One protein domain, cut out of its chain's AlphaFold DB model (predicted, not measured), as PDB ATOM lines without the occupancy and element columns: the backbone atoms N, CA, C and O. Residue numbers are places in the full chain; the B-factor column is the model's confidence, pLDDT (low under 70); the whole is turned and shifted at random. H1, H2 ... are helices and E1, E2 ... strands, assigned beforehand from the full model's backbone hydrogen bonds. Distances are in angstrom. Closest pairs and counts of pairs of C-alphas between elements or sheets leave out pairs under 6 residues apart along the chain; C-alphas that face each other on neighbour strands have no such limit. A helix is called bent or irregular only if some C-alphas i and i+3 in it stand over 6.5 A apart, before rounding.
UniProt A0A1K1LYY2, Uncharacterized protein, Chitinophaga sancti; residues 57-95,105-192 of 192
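What this domain is: This is residues 57 to 95 and 105 to 192 of the 192 residues of an uncharacterized protein of Chitinophaga sancti (UniProt A0A1K1LYY2). One long antiparallel sheet is folded back on itself, so that a short leaf of E2, E1 and E5 faces a long leaf of E7, E4 and E3, with the sharply bent E6 as the hinge and the small helix H1 beside the strands near E2 and E7. The far part of the paired strands E3 and E4 runs on beyond the other strands as a long two-stranded arm, and the E6-E7 turn reaches the opposite end of the longest axis. The printed part has 127 residues, with one named helix and seven named strands in the order E1 E2 E3 E4 H1 E5 E6 E7; the class is mostly strand. The sheet order is E2 E1 E5 E6 E7 E4 E3, all antiparallel, and the whole is loose, with a radius of gyration of the C-alphas of 18.8 A and spans of 70 by 36 by 30 A.

How they stand to each other: E1, residues 61 to 66, forms a hairpin with E2, residues 72 to 77, an edge strand; N 63 and O 75 are 2.9 A apart. E2 runs on into E3, residues 79 to 92, at 92 degrees. E3 is the other edge strand and is antiparallel to E4, residues 106 to 124, with N 83 and O 116 at 2.8 A. The closest C-alphas of E2 and E4, those of Phe 77 and Ala 121, are 5.0 A apart. H1, residues 128 to 134, is on the sheet at a height of 6.8 A, over none of its strands; each O i to N i+4 pair in it is within hydrogen-bond range. E5, residues 140 to 144, is antiparallel to E1, with N 64 and O 141 at 2.8 A. E6, residues 153 to 169, bends by 87 degrees at residue 156; it pairs with E5 over residues 153 to 157, where N 155 and O 142 are 3.0 A apart. Over residues 157 to 169 it pairs with E7, residues 172 to 183, with N 165 and O 176 at 2.9 A. E5, E6 and E7 are a meander, each strand the antiparallel neighbour of the one before. E7 is also antiparallel to E4, with N 119 and O 179 at 2.8 A. E1 and E7 are apart.

Where its parts are: E1 begins at C-alpha 61, (25.837, 45.860, -53.283). E3 spans 41.9 A and E4 spans 53.4 A, ending at C-alpha 124, (16.109, 53.908, -38.947); E4 bends by 57 degrees at residue 109. H1 spans 9.9 A, E6 37.7 A and E7 35.3 A. E7 ends at C-alpha 183, (38.400, 41.952, -51.713).

The domain as a whole: The two C-alphas farthest apart, those of Leu 95 and Asp 171, are 70.1 A apart. Residues 96 to 104 are not printed, and C-alphas 95 and 105 are 8.9 A apart across this cut. Of the links that are printed whole, none is long. The mean pLDDT of the printed part is 84.6; residues 57 to 59, 170 and 186 to 192 are under 70.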
ATOM      1  N   GLU A  57      19.560  47.481 -61.226       47.91
ATOM      2  CA  GLU A  57      20.100  46.144 -60.905       47.91
ATOM      3  C   GLU A  57      21.644  46.079 -60.910       47.91
ATOM      4  O   GLU A  57      22.205  45.094 -60.431       47.91
ATOM      5  N   ASP A  58      22.307  47.137 -61.392       54.91
ATOM      6  CA  ASP A  58      23.758  47.268 -61.509       54.91
ATOM      7  C   ASP A  58      24.433  48.068 -60.370       54.91
ATOM      8  O   ASP A  58      25.658  48.045 -60.282       54.91
ATOM      9  N   GLU A  59      23.695  48.763 -59.487       65.62
ATOM     10  CA  GLU A  59      24.319  49.667 -58.487       65.62
ATOM     11  C   GLU A  59      24.170  49.226 -57.023       65.62
ATOM     12  O   GLU A  59      24.834  49.786 -56.140       65.62
ATOM     13  N   SER A  60      23.357  48.199 -56.745       84.31
ATOM     14  CA  SER A  60      23.216  47.677 -55.387       84.31
ATOM     15  C   SER A  60      24.304  46.658 -55.040       84.31
ATOM     16  O   SER A  60      24.689  45.798 -55.832       84.31
ATOM     17  N   CYS A  61      24.818  46.752 -53.818       89.50
ATOM     18  CA  CYS A  61      25.837  45.860 -53.283       89.50
ATOM     19  C   CYS A  61      25.291  45.198 -52.024       89.50
ATOM     20  O   CYS A  61      25.009  45.883 -51.042       89.50
ATOM     21  N   ARG A  62      25.164  43.867 -52.016       93.19
ATOM     22  CA  ARG A  62      24.722  43.131 -50.829       93.19
ATOM     23  C   ARG A  62      25.903  42.512 -50.101       93.19
ATOM     24  O   ARG A  62      26.657  41.734 -50.683       93.19
ATOM     25  N   LEU A  63      26.045  42.850 -48.823       95.25
ATOM     26  CA  LEU A  63      27.048  42.269 -47.940       95.25
ATOM     27  C   LEU A  63      26.388  41.301 -46.960       95.25
ATOM     28  O   LEU A  63      25.359  41.615 -46.365       95.25
ATOM     29  N   HIS A  64      27.007  40.142 -46.784       96.62
ATOM     30  CA  HIS A  64      26.634  39.098 -45.840       96.62
ATOM     31  C   HIS A  64      27.623  39.088 -44.682       96.62
ATOM     32  O   HIS A  64      28.827  39.151 -44.909       96.62
ATOM     33  N   PHE A  65      27.125  38.971 -43.459       96.81
ATOM     34  CA  PHE A  65      27.888  39.082 -42.223       96.81
ATOM     35  C   PHE A  65      27.650  37.847 -41.364       96.81
ATOM     36  O   PHE A  65      26.507  37.432 -41.169       96.81
ATOM     37  N   LEU A  66      28.719  37.289 -40.801       95.94
ATOM     38  CA  LEU A  66      28.604  36.289 -39.743       95.94
ATOM     39  C   LEU A  66      28.229  36.984 -38.426       95.94
ATOM     40  O   LEU A  66      29.029  37.750 -37.883       95.94
ATOM     41  N   ASN A  67      27.027  36.744 -37.914       92.94
ATOM     42  CA  ASN A  67      26.562  37.358 -36.673       92.94
ATOM     43  C   ASN A  67      27.111  36.646 -35.423       92.94
ATOM     44  O   ASN A  67      27.736  35.584 -35.497       92.94
ATOM     45  N   SER A  68      26.879  37.237 -34.248       90.25
ATOM     46  CA  SER A  68      27.396  36.729 -32.966       90.25
ATOM     47  C   SER A  68      26.856  35.345 -32.573       90.25
ATOM     48  O   SER A  68      27.474  34.648 -31.766       90.25
ATOM     49  N   LEU A  69      25.738  34.925 -33.167       92.06
ATOM     50  CA  LEU A  69      25.097  33.628 -32.949       92.06
ATOM     51  C   LEU A  69      25.548  32.564 -33.964       92.06
ATOM     52  O   LEU A  69      25.074  31.430 -33.911       92.06
ATOM     53  N   GLY A  70      26.455  32.910 -34.883       91.19
ATOM     54  CA  GLY A  70      26.923  32.024 -35.951       91.19
ATOM     55  C   GLY A  70      25.972  31.921 -37.149       91.19
ATOM     56  O   GLY A  70      26.188  31.081 -38.021       91.19
ATOM     57  N   GLY A  71      24.926  32.750 -37.199       92.88
ATOM     58  CA  GLY A  71      24.053  32.910 -38.359       92.88
ATOM     59  C   GLY A  71      24.633  33.878 -39.392       92.88
ATOM     60  O   GLY A  71      25.575  34.616 -39.107       92.88
ATOM     61  N   ILE A  72      24.057  33.874 -40.593       93.50
ATOM     62  CA  ILE A  72      24.404  34.820 -41.654       93.50
ATOM     63  C   ILE A  72      23.270  35.826 -41.798       93.50
ATOM     64  O   ILE A  72      22.155  35.452 -42.157       93.50
ATOM     65  N   ASP A  73      23.590  37.091 -41.562       95.06
ATOM     66  CA  ASP A  73      22.711  38.225 -41.832       95.06
ATOM     67  C   ASP A  73      23.206  38.986 -43.063       95.06
ATOM     68  O   ASP A  73      24.355  38.824 -43.477       95.06
ATOM     69  N   ALA A  74      22.361  39.818 -43.670       94.38
ATOM     70  CA  ALA A  74      22.740  40.572 -44.861       94.38
ATOM     71  C   ALA A  74      22.211  42.006 -44.842       94.38
ATOM     72  O   ALA A  74      21.113  42.267 -44.356       94.38
ATOM     73  N   ILE A  75      22.990  42.915 -45.426       93.69
ATOM     74  CA  ILE A  75      22.625  44.311 -45.658       93.69
ATOM     75  C   ILE A  75      22.797  44.620 -47.146       93.69
ATOM     76  O   ILE A  75      23.857  44.356 -47.718       93.69
ATOM     77  N   THR A  76      21.772  45.216 -47.752       92.81
ATOM     78  CA  THR A  76      21.827  45.753 -49.117       92.81
ATOM     79  C   THR A  76      22.161  47.240 -49.069       92.81
ATOM     80  O   THR A  76      21.523  48.011 -48.352       92.81
ATOM     81  N   PHE A  77      23.170  47.642 -49.834       91.75
ATOM     82  CA  PHE A  77      23.577  49.028 -50.018       91.75
ATOM     83  C   PHE A  77      23.195  49.496 -51.419       91.75
ATOM     84  O   PHE A  77      23.266  48.714 -52.364       91.75
ATOM     85  N   TRP A  78      22.815  50.767 -51.550       85.25
ATOM     86  CA  TRP A  78      22.240  51.307 -52.791       85.25
ATOM     87  C   TRP A  78      23.162  52.278 -53.523       85.25
ATOM     88  O   TRP A  78      22.988  52.510 -54.710       85.25
ATOM     89  N   GLN A  79      24.129  52.868 -52.821       77.69
ATOM     90  CA  GLN A  79      25.123  53.753 -53.422       77.69
ATOM     91  C   GLN A  79      26.477  53.067 -53.363       77.69
ATOM     92  O   GLN A  79      26.952  52.792 -52.261       77.69
ATOM     93  N   THR A  80      27.086  52.828 -54.522       79.50
ATOM     94  CA  THR A  80      28.386  52.165 -54.642       79.50
ATOM     95  C   THR A  80      29.373  53.086 -55.355       79.50
ATOM     96  O   THR A  80      29.162  53.485 -56.495       79.50
ATOM     97  N   GLU A  81      30.469  53.427 -54.683       84.75
ATOM     98  CA  GLU A  81      31.624  54.120 -55.253       84.75
ATOM     99  C   GLU A  81      32.775  53.114 -55.387       84.75
ATOM    100  O   GLU A  81      33.190  52.497 -54.402       84.75
ATOM    101  N   GLU A  82      33.315  52.951 -56.594       82.88
ATOM    102  CA  GLU A  82      34.479  52.097 -56.849       82.88
ATOM    103  C   GLU A  82      35.745  52.941 -57.013       82.88
ATOM    104  O   GLU A  82      35.791  53.875 -57.812       82.88
ATOM    105  N   ASN A  83      36.795  52.594 -56.272       82.62
ATOM    106  CA  ASN A  83      38.097  53.241 -56.338       82.62
ATOM    107  C   ASN A  83      39.188  52.201 -56.611       82.62
ATOM    108  O   ASN A  83      39.442  51.313 -55.797       82.62
ATOM    109  N   TYR A  84      39.875  52.355 -57.742       79.75
ATOM    110  CA  TYR A  84      41.003  51.513 -58.130       79.75
ATOM    111  C   TYR A  84      42.327  52.165 -57.724       79.75
ATOM    112  O   TYR A  84      42.712  53.196 -58.284       79.75
ATOM    113  N   GLU A  85      43.043  51.582 -56.759       78.62
ATOM    114  CA  GLU A  85      44.331  52.110 -56.299       78.62
ATOM    115  C   GLU A  85      45.490  51.188 -56.707       78.62
ATOM    116  O   GLU A  85      45.551  50.024 -56.312       78.62
ATOM    117  N   VAL A  86      46.466  51.730 -57.451       78.81
ATOM    118  CA  VAL A  86      47.694  51.010 -57.831       78.81
ATOM    119  C   VAL A  86      48.897  51.582 -57.091       78.81
ATOM    120  O   VAL A  86      49.351  52.691 -57.379       78.81
ATOM    121  N   LYS A  87      49.480  50.789 -56.191       81.12
ATOM    122  CA  LYS A  87      50.745  51.098 -55.512       81.12
ATOM    123  C   LYS A  87      51.889  50.375 -56.206       81.12
ATOM    124  O   LYS A  87      51.760  49.235 -56.635       81.12
ATOM    125  N   SER A  88      53.026  51.045 -56.366       85.06
ATOM    126  CA  SER A  88      54.220  50.427 -56.950       85.06
ATOM    127  C   SER A  88      55.485  51.095 -56.454       85.06
ATOM    128  O   SER A  88      55.503  52.313 -56.277       85.06
ATOM    129  N   SER A  89      56.559  50.324 -56.340       83.94
ATOM    130  CA  SER A  89      57.899  50.850 -56.102       83.94
ATOM    131  C   SER A  89      58.615  51.119 -57.427       83.94
ATOM    132  O   SER A  89      58.349  50.474 -58.444       83.94
ATOM    133  N   THR A  90      59.526  52.088 -57.437       86.38
ATOM    134  CA  THR A  90      60.340  52.429 -58.608       86.38
ATOM    135  C   THR A  90      61.788  52.043 -58.365       86.38
ATOM    136  O   THR A  90      62.385  52.386 -57.349       86.38
ATOM    137  N   TRP A  91      62.358  51.295 -59.302       85.31
ATOM    138  CA  TRP A  91      63.773  50.966 -59.327       85.31
ATOM    139  C   TRP A  91      64.431  51.747 -60.454       85.31
ATOM    140  O   TRP A  91      63.962  51.733 -61.594       85.31
ATOM    141  N   GLN A  92      65.521  52.429 -60.126       85.06
ATOM    142  CA  GLN A  92      66.308  53.180 -61.088       85.06
ATOM    143  C   GLN A  92      67.548  52.372 -61.451       85.06
ATOM    144  O   GLN A  92      68.369  52.051 -60.589       85.06
ATOM    145  N   LYS A  93      67.695  52.059 -62.739       82.31
ATOM    146  CA  LYS A  93      68.893  51.393 -63.238       82.31
ATOM    147  C   LYS A  93      70.107  52.313 -63.039       82.31
ATOM    148  O   LYS A  93      70.075  53.450 -63.523       82.31
ATOM    149  N   PRO A  94      71.176  51.861 -62.358       79.44
ATOM    150  CA  PRO A  94      72.393  52.651 -62.236       79.44
ATOM    151  C   PRO A  94      73.047  52.813 -63.614       79.44
ATOM    152  O   PRO A  94      73.135  51.862 -64.390       79.44
ATOM    153  N   LEU A  95      73.502  54.029 -63.913       83.19
ATOM    154  CA  LEU A  95      74.183  54.362 -65.161       83.19
ATOM    155  C   LEU A  95      75.700  54.241 -64.988       83.19
ATOM    156  O   LEU A  95      76.275  54.846 -64.083       83.19
ATOM    157  N   GLY A 105      66.910  53.862 -67.231       77.56
ATOM    158  CA  GLY A 105      65.551  53.346 -67.183       77.56
ATOM    159  C   GLY A 105      65.040  53.304 -65.755       77.56
ATOM    160  O   GLY A 105      65.706  52.771 -64.867       77.56
ATOM    161  N   ASN A 106      63.851  53.863 -65.550       81.44
ATOM    162  CA  ASN A 106      63.071  53.631 -64.343       81.44
ATOM    163  C   ASN A 106      62.134  52.463 -64.634       81.44
ATOM    164  O   ASN A 106      61.361  52.517 -65.587       81.44
ATOM    165  N   SER A 107      62.211  51.411 -63.830       82.94
ATOM    166  CA  SER A 107      61.287  50.279 -63.897       82.94
ATOM    167  C   SER A 107      60.392  50.284 -62.667       82.94
ATOM    168  O   SER A 107      60.847  50.584 -61.562       82.94
ATOM    169  N   ARG A 108      59.111  49.959 -62.844       82.50
ATOM    170  CA  ARG A 108      58.201  49.716 -61.720       82.50
ATOM    171  C   ARG A 108      58.362  48.265 -61.278       82.50
ATOM    172  O   ARG A 108      58.430  47.376 -62.119       82.50
ATOM    173  N   TYR A 109      58.416  48.034 -59.977       81.81
ATOM    174  CA  TYR A 109      58.421  46.704 -59.377       81.81
ATOM    175  C   TYR A 109      57.485  46.689 -58.165       81.81
ATOM    176  O   TYR A 109      57.089  47.749 -57.675       81.81
ATOM    177  N   ASN A 110      57.109  45.493 -57.703       76.94
ATOM    178  CA  ASN A 110      56.156  45.311 -56.605       76.94
ATOM    179  C   ASN A 110      54.840  46.086 -56.829       76.94
ATOM    180  O   ASN A 110      54.433  46.908 -56.010       76.94
ATOM    181  N   VAL A 111      54.238  45.904 -58.007       73.44
ATOM    182  CA  VAL A 111      52.966  46.548 -58.347       73.44
ATOM    183  C   VAL A 111      51.849  45.795 -57.630       73.44
ATOM    184  O   VAL A 111      51.641  44.615 -57.895       73.44
ATOM    185  N   GLN A 112      51.152  46.482 -56.731       76.31
ATOM    186  CA  GLN A 112      49.966  45.999 -56.035       76.31
ATOM    187  C   GLN A 112      48.770  46.827 -56.499       76.31
ATOM    188  O   GLN A 112      48.828  48.058 -56.496       76.31
ATOM    189  N   ALA A 113      47.702  46.153 -56.905       72.94
ATOM    190  CA  ALA A 113      46.431  46.773 -57.237       72.94
ATOM    191  C   ALA A 113      45.404  46.349 -56.190       72.94
ATOM    192  O   ALA A 113      45.301  45.162 -55.888       72.94
ATOM    193  N   ASN A 114      44.688  47.316 -55.623       79.00
ATOM    194  CA  ASN A 114      43.596  47.050 -54.700       79.00
ATOM    195  C   ASN A 114      42.323  47.713 -55.222       79.00
ATOM    196  O   ASN A 114      42.310  48.920 -55.486       79.00
ATOM    197  N   ASP A 115      41.262  46.918 -55.297       81.31
ATOM    198  CA  ASP A 115      39.915  47.385 -55.590       81.31
ATOM    199  C   ASP A 115      39.250  47.745 -54.263       81.31
ATOM    200  O   ASP A 115      38.911  46.868 -53.462       81.31
ATOM    201  N   ASN A 116      39.102  49.043 -54.011       88.81
ATOM    202  CA  ASN A 116      38.380  49.548 -52.854       88.81
ATOM    203  C   ASN A 116      36.965  49.908 -53.286       88.81
ATOM    204  O   ASN A 116      36.769  50.632 -54.261       88.81
ATOM    205  N   ARG A 117      35.973  49.436 -52.539       90.88
ATOM    206  CA  ARG A 117      34.576  49.807 -52.736       90.88
ATOM    207  C   ARG A 117      34.063  50.505 -51.499       90.88
ATOM    208  O   ARG A 117      34.338  50.083 -50.377       90.88
ATOM    209  N   LYS A 118      33.303  51.566 -51.715       93.50
ATOM    210  CA  LYS A 118      32.642  52.318 -50.662       93.50
ATOM    211  C   LYS A 118      31.150  52.298 -50.926       93.50
ATOM    212  O   LYS A 118      30.696  52.742 -51.974       93.50
ATOM    213  N   VAL A 119      30.401  51.754 -49.979       93.38
ATOM    214  CA  VAL A 119      28.963  51.536 -50.107       93.38
ATOM    215  C   VAL A 119      28.202  52.280 -49.024       93.38
ATOM    216  O   VAL A 119      28.688  52.401 -47.900       93.38
ATOM    217  N   THR A 120      27.024  52.809 -49.354       92.75
ATOM    218  CA  THR A 120      26.222  53.611 -48.422       92.75
ATOM    219  C   THR A 120      24.761  53.168 -48.382       92.75
ATOM    220  O   THR A 120      24.167  52.829 -49.408       92.75
ATOM    221  N   ALA A 121      24.194  53.158 -47.175       92.38
ATOM    222  CA  ALA A 121      22.799  52.838 -46.886       92.38
ATOM    223  C   ALA A 121      22.270  53.727 -45.749       92.38
ATOM    224  O   ALA A 121      23.045  54.242 -44.941       92.38
ATOM    225  N   VAL A 122      20.952  53.914 -45.689       91.50
ATOM    226  CA  VAL A 122      20.277  54.714 -44.656       91.50
ATOM    227  C   VAL A 122      19.376  53.802 -43.835       91.50
ATOM    228  O   VAL A 122      18.633  52.997 -44.388       91.50
ATOM    229  N   PHE A 123      19.455  53.933 -42.515       91.38
ATOM    230  CA  PHE A 123      18.753  53.090 -41.558       91.38
ATOM    231  C   PHE A 123      17.961  53.919 -40.554       91.38
ATOM    232  O   PHE A 123      18.357  55.028 -40.190       91.38
ATOM    233  N   GLN A 124      16.867  53.348 -40.061       91.38
ATOM    234  CA  GLN A 124      16.109  53.908 -38.947       91.38
ATOM    235  C   GLN A 124      16.798  53.621 -37.603       91.38
ATOM    236  O   GLN A 124      17.717  52.805 -37.493       91.38
ATOM    237  N   GLU A 125      16.385  54.343 -36.565       89.75
ATOM    238  CA  GLU A 125      16.983  54.250 -35.230       89.75
ATOM    239  C   GLU A 125      16.793  52.881 -34.561       89.75
ATOM    240  O   GLU A 125      17.660  52.435 -33.814       89.75
ATOM    241  N   ASP A 126      15.693  52.189 -34.834       92.12
ATOM    242  CA  ASP A 126      15.374  50.883 -34.254       92.12
ATOM    243  C   ASP A 126      16.329  49.774 -34.720       92.12
ATOM    244  O   ASP A 126      16.719  48.908 -33.933       92.12
ATOM    245  N   VAL A 127      16.782  49.835 -35.972       92.62
ATOM    246  CA  VAL A 127      17.689  48.842 -36.566       92.62
ATOM    247  C   VAL A 127      19.173  49.155 -36.339       92.62
ATOM    248  O   VAL A 127      20.024  48.283 -36.522       92.62
ATOM    249  N   ILE A 128      19.528  50.369 -35.895       92.44
ATOM    250  CA  ILE A 128      20.936  50.805 -35.836       92.44
ATOM    251  C   ILE A 128      21.791  49.968 -34.879       92.44
ATOM    252  O   ILE A 128      22.992  49.808 -35.095       92.44
ATOM    253  N   SER A 129      21.190  49.433 -33.810       94.19
ATOM    254  CA  SER A 129      21.903  48.577 -32.858       94.19
ATOM    255  C   SER A 129      22.332  47.262 -33.510       94.19
ATOM    256  O   SER A 129      23.463  46.828 -33.302       94.19
ATOM    257  N   TRP A 130      21.460  46.669 -34.329       94.56
ATOM    258  CA  TRP A 130      21.753  45.458 -35.095       94.56
ATOM    259  C   TRP A 130      22.804  45.730 -36.176       94.56
ATOM    260  O   TRP A 130      23.800  45.019 -36.266       94.56
ATOM    261  N   VAL A 131      22.681  46.837 -36.914       94.62
ATOM    262  CA  VAL A 131      23.684  47.234 -37.919       94.62
ATOM    263  C   VAL A 131      25.077  47.405 -37.292       94.62
ATOM    264  O   VAL A 131      26.077  46.928 -37.833       94.62
ATOM    265  N   LYS A 132      25.155  48.035 -36.112       94.38
ATOM    266  CA  LYS A 132      26.410  48.194 -35.354       94.38
ATOM    267  C   LYS A 132      27.010  46.871 -34.891       94.38
ATOM    268  O   LYS A 132      28.231  46.784 -34.761       94.38
ATOM    269  N   GLU A 133      26.180  45.871 -34.616       95.25
ATOM    270  CA  GLU A 133      26.638  44.513 -34.333       95.25
ATOM    271  C   GLU A 133      27.258  43.882 -35.583       95.25
ATOM    272  O   GLU A 133      28.384  43.388 -35.513       95.25
ATOM    273  N   LEU A 134      26.590  43.975 -36.737       94.56
ATOM    274  CA  LEU A 134      27.076  43.389 -37.991       94.56
ATOM    275  C   LEU A 134      28.406  43.980 -38.462       94.56
ATOM    276  O   LEU A 134      29.263  43.244 -38.943       94.56
ATOM    277  N   MET A 135      28.646  45.277 -38.252       95.06
ATOM    278  CA  MET A 135      29.944  45.885 -38.589       95.06
ATOM    279  C   MET A 135      31.112  45.370 -37.730       95.06
ATOM    280  O   MET A 135      32.267  45.645 -38.042       95.06
ATOM    281  N   ARG A 136      30.839  44.627 -36.650       93.94
ATOM    282  CA  ARG A 136      31.853  43.936 -35.836       93.94
ATOM    283  C   ARG A 136      32.027  42.471 -36.240       93.94
ATOM    284  O   ARG A 136      32.719  41.731 -35.540       93.94
ATOM    285  N   SER A 137      31.383  42.047 -37.325       94.81
ATOM    286  CA  SER A 137      31.460  40.677 -37.810       94.81
ATOM    287  C   SER A 137      32.902  40.302 -38.172       94.81
ATOM    288  O   SER A 137      33.599  41.084 -38.823       94.81
ATOM    289  N   PRO A 138      33.365  39.099 -37.791       92.75
ATOM    290  CA  PRO A 138      34.697  38.623 -38.147       92.75
ATOM    291  C   PRO A 138      34.807  38.190 -39.614       92.75
ATOM    292  O   PRO A 138      35.909  37.912 -40.086       92.75
ATOM    293  N   SER A 139      33.693  38.042 -40.335       95.25
ATOM    294  CA  SER A 139      33.700  37.547 -41.712       95.25
ATOM    295  C   SER A 139      32.565  38.161 -42.509       95.25
ATOM    296  O   SER A 139      31.408  38.123 -42.087       95.25
ATOM    297  N   VAL A 140      32.926  38.718 -43.662       96.38
ATOM    298  CA  VAL A 140      32.003  39.418 -44.545       96.38
ATOM    299  C   VAL A 140      32.200  38.933 -45.972       96.38
ATOM    300  O   VAL A 140      33.331  38.719 -46.415       96.38
ATOM    301  N   TRP A 141      31.099  38.771 -46.695       95.88
ATOM    302  CA  TRP A 141      31.092  38.387 -48.103       95.88
ATOM    303  C   TRP A 141      30.231  39.345 -48.908       95.88
ATOM    304  O   TRP A 141      29.224  39.832 -48.406       95.88
ATOM    305  N   ILE A 142      30.601  39.591 -50.159       93.44
ATOM    306  CA  ILE A 142      29.752  40.288 -51.125       93.44
ATOM    307  C   ILE A 142      29.031  39.262 -51.998       93.44
ATOM    308  O   ILE A 142      29.650  38.312 -52.481       93.44
ATOM    309  N   GLU A 143      27.729  39.456 -52.191       90.06
ATOM    310  CA  GLU A 143      26.955  38.705 -53.180       90.06
ATOM    311  C   GLU A 143      27.428  39.113 -54.581       90.06
ATOM    312  O   GLU A 143      27.322  40.277 -54.975       90.06
ATOM    313  N   TRP A 144      27.987  38.165 -55.327       86.44
ATOM    314  CA  TRP A 144      28.434  38.374 -56.694       86.44
ATOM    315  C   TRP A 144      27.533  37.601 -57.647       86.44
ATOM    316  O   TRP A 144      27.434  36.374 -57.593       86.44
ATOM    317  N   LYS A 145      26.879  38.342 -58.541       81.75
ATOM    318  CA  LYS A 145      26.099  37.760 -59.629       81.75
ATOM    319  C   LYS A 145      27.053  37.349 -60.741       81.75
ATOM    320  O   LYS A 145      27.783  38.187 -61.276       81.75
ATOM    321  N   GLY A 146      27.051  36.062 -61.071       73.00
ATOM    322  CA  GLY A 146      27.942  35.526 -62.088       73.00
ATOM    323  C   GLY A 146      27.646  36.135 -63.460       73.00
ATOM    324  O   GLY A 146      26.492  36.296 -63.860       73.00
ATOM    325  N   VAL A 147      28.695  36.475 -64.210       74.38
ATOM    326  CA  VAL A 147      28.573  36.962 -65.592       74.38
ATOM    327  C   VAL A 147      28.959  35.863 -66.580       74.38
ATOM    328  O   VAL A 147      29.747  34.974 -66.272       74.38
ATOM    329  N   GLN A 148      28.405  35.909 -67.796       72.06
ATOM    330  CA  GLN A 148      28.796  35.012 -68.899       72.06
ATOM    331  C   GLN A 148      28.654  33.506 -68.585       72.06
ATOM    332  O   GLN A 148      29.464  32.688 -69.018       72.06
ATOM    333  N   GLY A 149      27.601  33.127 -67.853       71.88
ATOM    334  CA  GLY A 149      27.305  31.727 -67.519       71.88
ATOM    335  C   GLY A 149      28.062  31.191 -66.302       71.88
ATOM    336  O   GLY A 149      28.007  29.991 -66.034       71.88
ATOM    337  N   GLN A 150      28.755  32.057 -65.563       73.56
ATOM    338  CA  GLN A 150      29.273  31.724 -64.240       73.56
ATOM    339  C   GLN A 150      28.111  31.665 -63.230       73.56
ATOM    340  O   GLN A 150      27.166  32.446 -63.361       73.56
ATOM    341  N   PRO A 151      28.136  30.734 -62.261       80.31
ATOM    342  CA  PRO A 151      27.149  30.709 -61.187       80.31
ATOM    343  C   PRO A 151      27.329  31.916 -60.258       80.31
ATOM    344  O   PRO A 151      28.429  32.458 -60.148       80.31
ATOM    345  N   ASP A 152      26.250  32.301 -59.580       83.56
ATOM    346  CA  ASP A 152      26.305  33.265 -58.478       83.56
ATOM    347  C   ASP A 152      27.229  32.730 -57.365       83.56
ATOM    348  O   ASP A 152      27.251  31.525 -57.097       83.56
ATOM    349  N   ASP A 153      27.994  33.619 -56.729       88.25
ATOM    350  CA  ASP A 153      28.967  33.260 -55.690       88.25
ATOM    351  C   ASP A 153      29.043  34.328 -54.586       88.25
ATOM    352  O   ASP A 153      28.537  35.444 -54.722       88.25
ATOM    353  N   TYR A 154      29.702  33.988 -53.481       90.88
ATOM    354  CA  TYR A 154      29.944  34.873 -52.347       90.88
ATOM    355  C   TYR A 154      31.436  35.127 -52.187       90.88
ATOM    356  O   TYR A 154      32.194  34.274 -51.718       90.88
ATOM    357  N   LEU A 155      31.870  36.334 -52.540       90.75
ATOM    358  CA  LEU A 155      33.286  36.679 -52.512       90.75
ATOM    359  C   LEU A 155      33.662  37.256 -51.139       90.75
ATOM    360  O   LEU A 155      33.033  38.213 -50.690       90.75
ATOM    361  N   PRO A 156      34.683  36.720 -50.449       94.19
ATOM    362  CA  PRO A 156      35.088  37.232 -49.144       94.19
ATOM    363  C   PRO A 156      35.714  38.628 -49.256       94.19
ATOM    364  O   PRO A 156      36.623  38.858 -50.064       94.19
ATOM    365  N   VAL A 157      35.275  39.547 -48.394       94.12
ATOM    366  CA  VAL A 157      35.741  40.939 -48.338       94.12
ATOM    367  C   VAL A 157      36.280  41.293 -46.955       94.12
ATOM    368  O   VAL A 157      35.861  40.749 -45.936       94.12
ATOM    369  N   LEU A 158      37.226  42.228 -46.924       93.38
ATOM    370  CA  LEU A 158      37.760  42.821 -45.709       93.38
ATOM    371  C   LEU A 158      37.155  44.213 -45.530       93.38
ATOM    372  O   LEU A 158      37.393  45.097 -46.357       93.38
ATOM    373  N   LEU A 159      36.411  44.413 -44.442       93.69
ATOM    374  CA  LEU A 159      35.970  45.744 -44.031       93.69
ATOM    375  C   LEU A 159      37.178  46.564 -43.564       93.69
ATOM    376  O   LEU A 159      37.969  46.085 -42.750       93.69
ATOM    377  N   LYS A 160      37.318  47.791 -44.069       90.62
ATOM    378  CA  LYS A 160      38.340  48.744 -43.620       90.62
ATOM    379  C   LYS A 160      37.793  49.626 -42.515       90.62
ATOM    380  O   LYS A 160      38.207  49.507 -41.369       90.62
ATOM    381  N   ASP A 161      36.829  50.460 -42.882       87.69
ATOM    382  CA  ASP A 161      36.250  51.481 -42.024       87.69
ATOM    383  C   ASP A 161      34.734  51.537 -42.239       87.69
ATOM    384  O   ASP A 161      34.228  51.353 -43.349       87.69
ATOM    385  N   ALA A 162      34.003  51.809 -41.160       91.25
ATOM    386  CA  ALA A 162      32.570  52.068 -41.188       91.25
ATOM    387  C   ALA A 162      32.293  53.382 -40.459       91.25
ATOM    388  O   ALA A 162      32.701  53.571 -39.310       91.25
ATOM    389  N   THR A 163      31.589  54.294 -41.121       93.12
ATOM    390  CA  THR A 163      31.218  55.598 -40.566       93.12
ATOM    391  C   THR A 163      29.705  55.718 -40.460       93.12
ATOM    392  O   THR A 163      28.971  55.245 -41.325       93.12
ATOM    393  N   TYR A 164      29.243  56.338 -39.373       91.06
ATOM    394  CA  TYR A 164      27.827  56.537 -39.079       91.06
ATOM    395  C   TYR A 164      27.558  58.028 -38.950       91.06
ATOM    396  O   TYR A 164      28.059  58.665 -38.022       91.06
ATOM    397  N   ASN A 165      26.742  58.568 -39.847       90.50
ATOM    398  CA  ASN A 165      26.306  59.955 -39.789       90.50
ATOM    399  C   ASN A 165      24.831  60.001 -39.392       90.50
ATOM    400  O   ASN A 165      23.988  59.373 -40.029       90.50
ATOM    401  N   THR A 166      24.516  60.736 -38.328       89.19
ATOM    402  CA  THR A 166      23.131  60.946 -37.896       89.19
ATOM    403  C   THR A 166      22.520  62.093 -38.688       89.19
ATOM    404  O   THR A 166      22.988  63.229 -38.617       89.19
ATOM    405  N   LEU A 167      21.458  61.792 -39.423       86.62
ATOM    406  CA  LEU A 167      20.638  62.743 -40.154       86.62
ATOM    407  C   LEU A 167      19.372  62.999 -39.332       86.62
ATOM    408  O   LEU A 167      18.658  62.071 -38.956       86.62
ATOM    409  N   LYS A 168      19.103  64.263 -39.003       82.69
ATOM    410  CA  LYS A 168      17.860  64.652 -38.328       82.69
ATOM    411  C   LYS A 168      16.851  65.078 -39.389       82.69
ATOM    412  O   LYS A 168      17.084  66.081 -40.060       82.69
ATOM    413  N   VAL A 169      15.742  64.352 -39.501       80.50
ATOM    414  CA  VAL A 169      14.660  64.646 -40.448       80.50
ATOM    415  C   VAL A 169      13.353  64.722 -39.670       80.50
ATOM    416  O   VAL A 169      12.923  63.719 -39.115       80.50
ATOM    417  N   ASP A 170      12.759  65.916 -39.586       68.06
ATOM    418  CA  ASP A 170      11.386  66.153 -39.107       68.06
ATOM    419  C   ASP A 170      10.958  65.283 -37.900       68.06
ATOM    420  O   ASP A 170       9.987  64.531 -37.951       68.06
ATOM    421  N   ASP A 171      11.723  65.384 -36.805       76.25
ATOM    422  CA  ASP A 171      11.547  64.684 -35.517       76.25
ATOM    423  C   ASP A 171      11.898  63.185 -35.460       76.25
ATOM    424  O   ASP A 171      11.699  62.547 -34.422       76.25
ATOM    425  N   ARG A 172      12.509  62.623 -36.507       78.12
ATOM    426  CA  ARG A 172      13.107  61.278 -36.487       78.12
ATOM    427  C   ARG A 172      14.602  61.325 -36.806       78.12
ATOM    428  O   ARG A 172      15.083  62.212 -37.515       78.12
ATOM    429  N   TYR A 173      15.343  60.375 -36.239       85.38
ATOM    430  CA  TYR A 173      16.751  60.172 -36.559       85.38
ATOM    431  C   TYR A 173      16.882  59.075 -37.608       85.38
ATOM    432  O   TYR A 173      16.457  57.939 -37.394       85.38
ATOM    433  N   GLU A 174      17.505  59.424 -38.724       89.75
ATOM    434  CA  GLU A 174      18.011  58.469 -39.699       89.75
ATOM    435  C   GLU A 174      19.529  58.377 -39.553       89.75
ATOM    436  O   GLU A 174      20.210  59.329 -39.165       89.75
ATOM    437  N   TYR A 175      20.077  57.207 -39.842       91.75
ATOM    438  CA  TYR A 175      21.499  56.937 -39.732       91.75
ATOM    439  C   TYR A 175      22.018  56.506 -41.092       91.75
ATOM    440  O   TYR A 175      21.686  55.432 -41.586       91.75
ATOM    441  N   GLN A 176      22.858  57.342 -41.685       93.06
ATOM    442  CA  GLN A 176      23.581  57.003 -42.896       93.06
ATOM    443  C   GLN A 176      24.834  56.216 -42.507       93.06
ATOM    444  O   GLN A 176      25.723  56.741 -41.831       93.06
ATOM    445  N   LEU A 177      24.887  54.954 -42.919       93.81
ATOM    446  CA  LEU A 177      26.051  54.091 -42.796       93.81
ATOM    447  C   LEU A 177      26.816  54.113 -44.116       93.81
ATOM    448  O   LEU A 177      26.259  53.762 -45.154       93.81
ATOM    449  N   THR A 178      28.103  54.434 -44.051       94.69
ATOM    450  CA  THR A 178      29.039  54.274 -45.165       94.69
ATOM    451  C   THR A 178      30.113  53.267 -44.769       94.69
ATOM    452  O   THR A 178      30.779  53.448 -43.748       94.69
ATOM    453  N   VAL A 179      30.285  52.224 -45.579       94.00
ATOM    454  CA  VAL A 179      31.239  51.128 -45.366       94.00
ATOM    455  C   VAL A 179      32.251  51.115 -46.498       94.00
ATOM    456  O   VAL A 179      31.869  51.082 -47.664       94.00
ATOM    457  N   GLU A 180      33.536  51.106 -46.161       94.62
ATOM    458  CA  GLU A 180      34.611  50.848 -47.115       94.62
ATOM    459  C   GLU A 180      35.130  49.421 -46.940       94.62
ATOM    460  O   GLU A 180      35.427  48.982 -45.824       94.62
ATOM    461  N   PHE A 181      35.257  48.688 -48.041       93.25
ATOM    462  CA  PHE A 181      35.798  47.335 -48.051       93.25
ATOM    463  C   PHE A 181      36.669  47.084 -49.281       93.25
ATOM    464  O   PHE A 181      36.628  47.813 -50.272       93.25
ATOM    465  N   GLN A 182      37.466  46.022 -49.212       91.94
ATOM    466  CA  GLN A 182      38.259  45.513 -50.330       91.94
ATOM    467  C   GLN A 182      38.110  43.993 -50.422       91.94
ATOM    468  O   GLN A 182      37.797  43.337 -49.426       91.94
ATOM    469  N   PHE A 183      38.358  43.410 -51.591       88.88
ATOM    470  CA  PHE A 183      38.400  41.952 -51.713       88.88
ATOM    471  C   PHE A 183      39.537  41.366 -50.867       88.88
ATOM    472  O   PHE A 183      40.609  41.951 -50.745       88.88
ATOM    473  N   SER A 184      39.301  40.206 -50.256       82.44
ATOM    474  CA  SER A 184      40.293  39.555 -49.382       82.44
ATOM    475  C   SER A 184      41.468  38.923 -50.144       82.44
ATOM    476  O   SER A 184      42.537  38.731 -49.571       82.44
ATOM    477  N   ASN A 185      41.303  38.653 -51.442       71.94
ATOM    478  CA  ASN A 185      42.349  38.117 -52.314       71.94
ATOM    479  C   ASN A 185      43.058  39.245 -53.082       71.94
ATOM    480  O   ASN A 185      42.877  39.386 -54.288       71.94
ATOM    481  N   THR A 186      43.864  40.056 -52.396       55.97
ATOM    482  CA  THR A 186      44.608  41.177 -53.010       55.97
ATOM    483  C   THR A 186      46.024  40.834 -53.485       55.97
ATOM    484  O   THR A 186      46.682  41.668 -54.099       55.97
ATOM    485  N   ASP A 187      46.487  39.594 -53.311       52.28
ATOM    486  CA  ASP A 187      47.833  39.173 -53.723       52.28
ATOM    487  C   ASP A 187      47.833  38.289 -54.981       52.28
ATOM    488  O   ASP A 187      48.418  37.203 -55.005       52.28
ATOM    489  N   ILE A 188      47.262  38.773 -56.091       51.50
ATOM    490  CA  ILE A 188      47.710  38.279 -57.402       51.50
ATOM    491  C   ILE A 188      49.055  38.953 -57.685       51.50
ATOM    492  O   ILE A 188      49.153  39.943 -58.407       51.50
ATOM    493  N   THR A 189      50.122  38.438 -57.073       45.00
ATOM    494  CA  THR A 189      51.477  38.840 -57.449       45.00
ATOM    495  C   THR A 189      51.700  38.389 -58.889       45.00
ATOM    496  O   THR A 189      51.891  37.202 -59.152       45.00
ATOM    497  N   ILE A 190      51.683  39.332 -59.837       47.19
ATOM    498  CA  ILE A 190      52.137  39.067 -61.203       47.19
ATOM    499  C   ILE A 190      53.644  38.808 -61.110       47.19
ATOM    500  O   ILE A 190      54.455  39.733 -61.051       47.19
ATOM    501  N   ARG A 191      54.023  37.531 -61.008       41.22
ATOM    502  CA  ARG A 191      55.412  37.107 -61.170       41.22
ATOM    503  C   ARG A 191      55.735  37.216 -62.660       41.22
ATOM    504  O   ARG A 191      55.261  36.394 -63.436       41.22
ATOM    505  N   ASN A 192      56.477  38.259 -63.029       42.12
ATOM    506  CA  ASN A 192      57.131  38.357 -64.338       42.12
ATOM    507  C   ASN A 192      58.319  37.399 -64.417       42.12
ATOM    508  O   ASN A 192      59.031  37.275 -63.392       42.12
TER     509      ASN A 192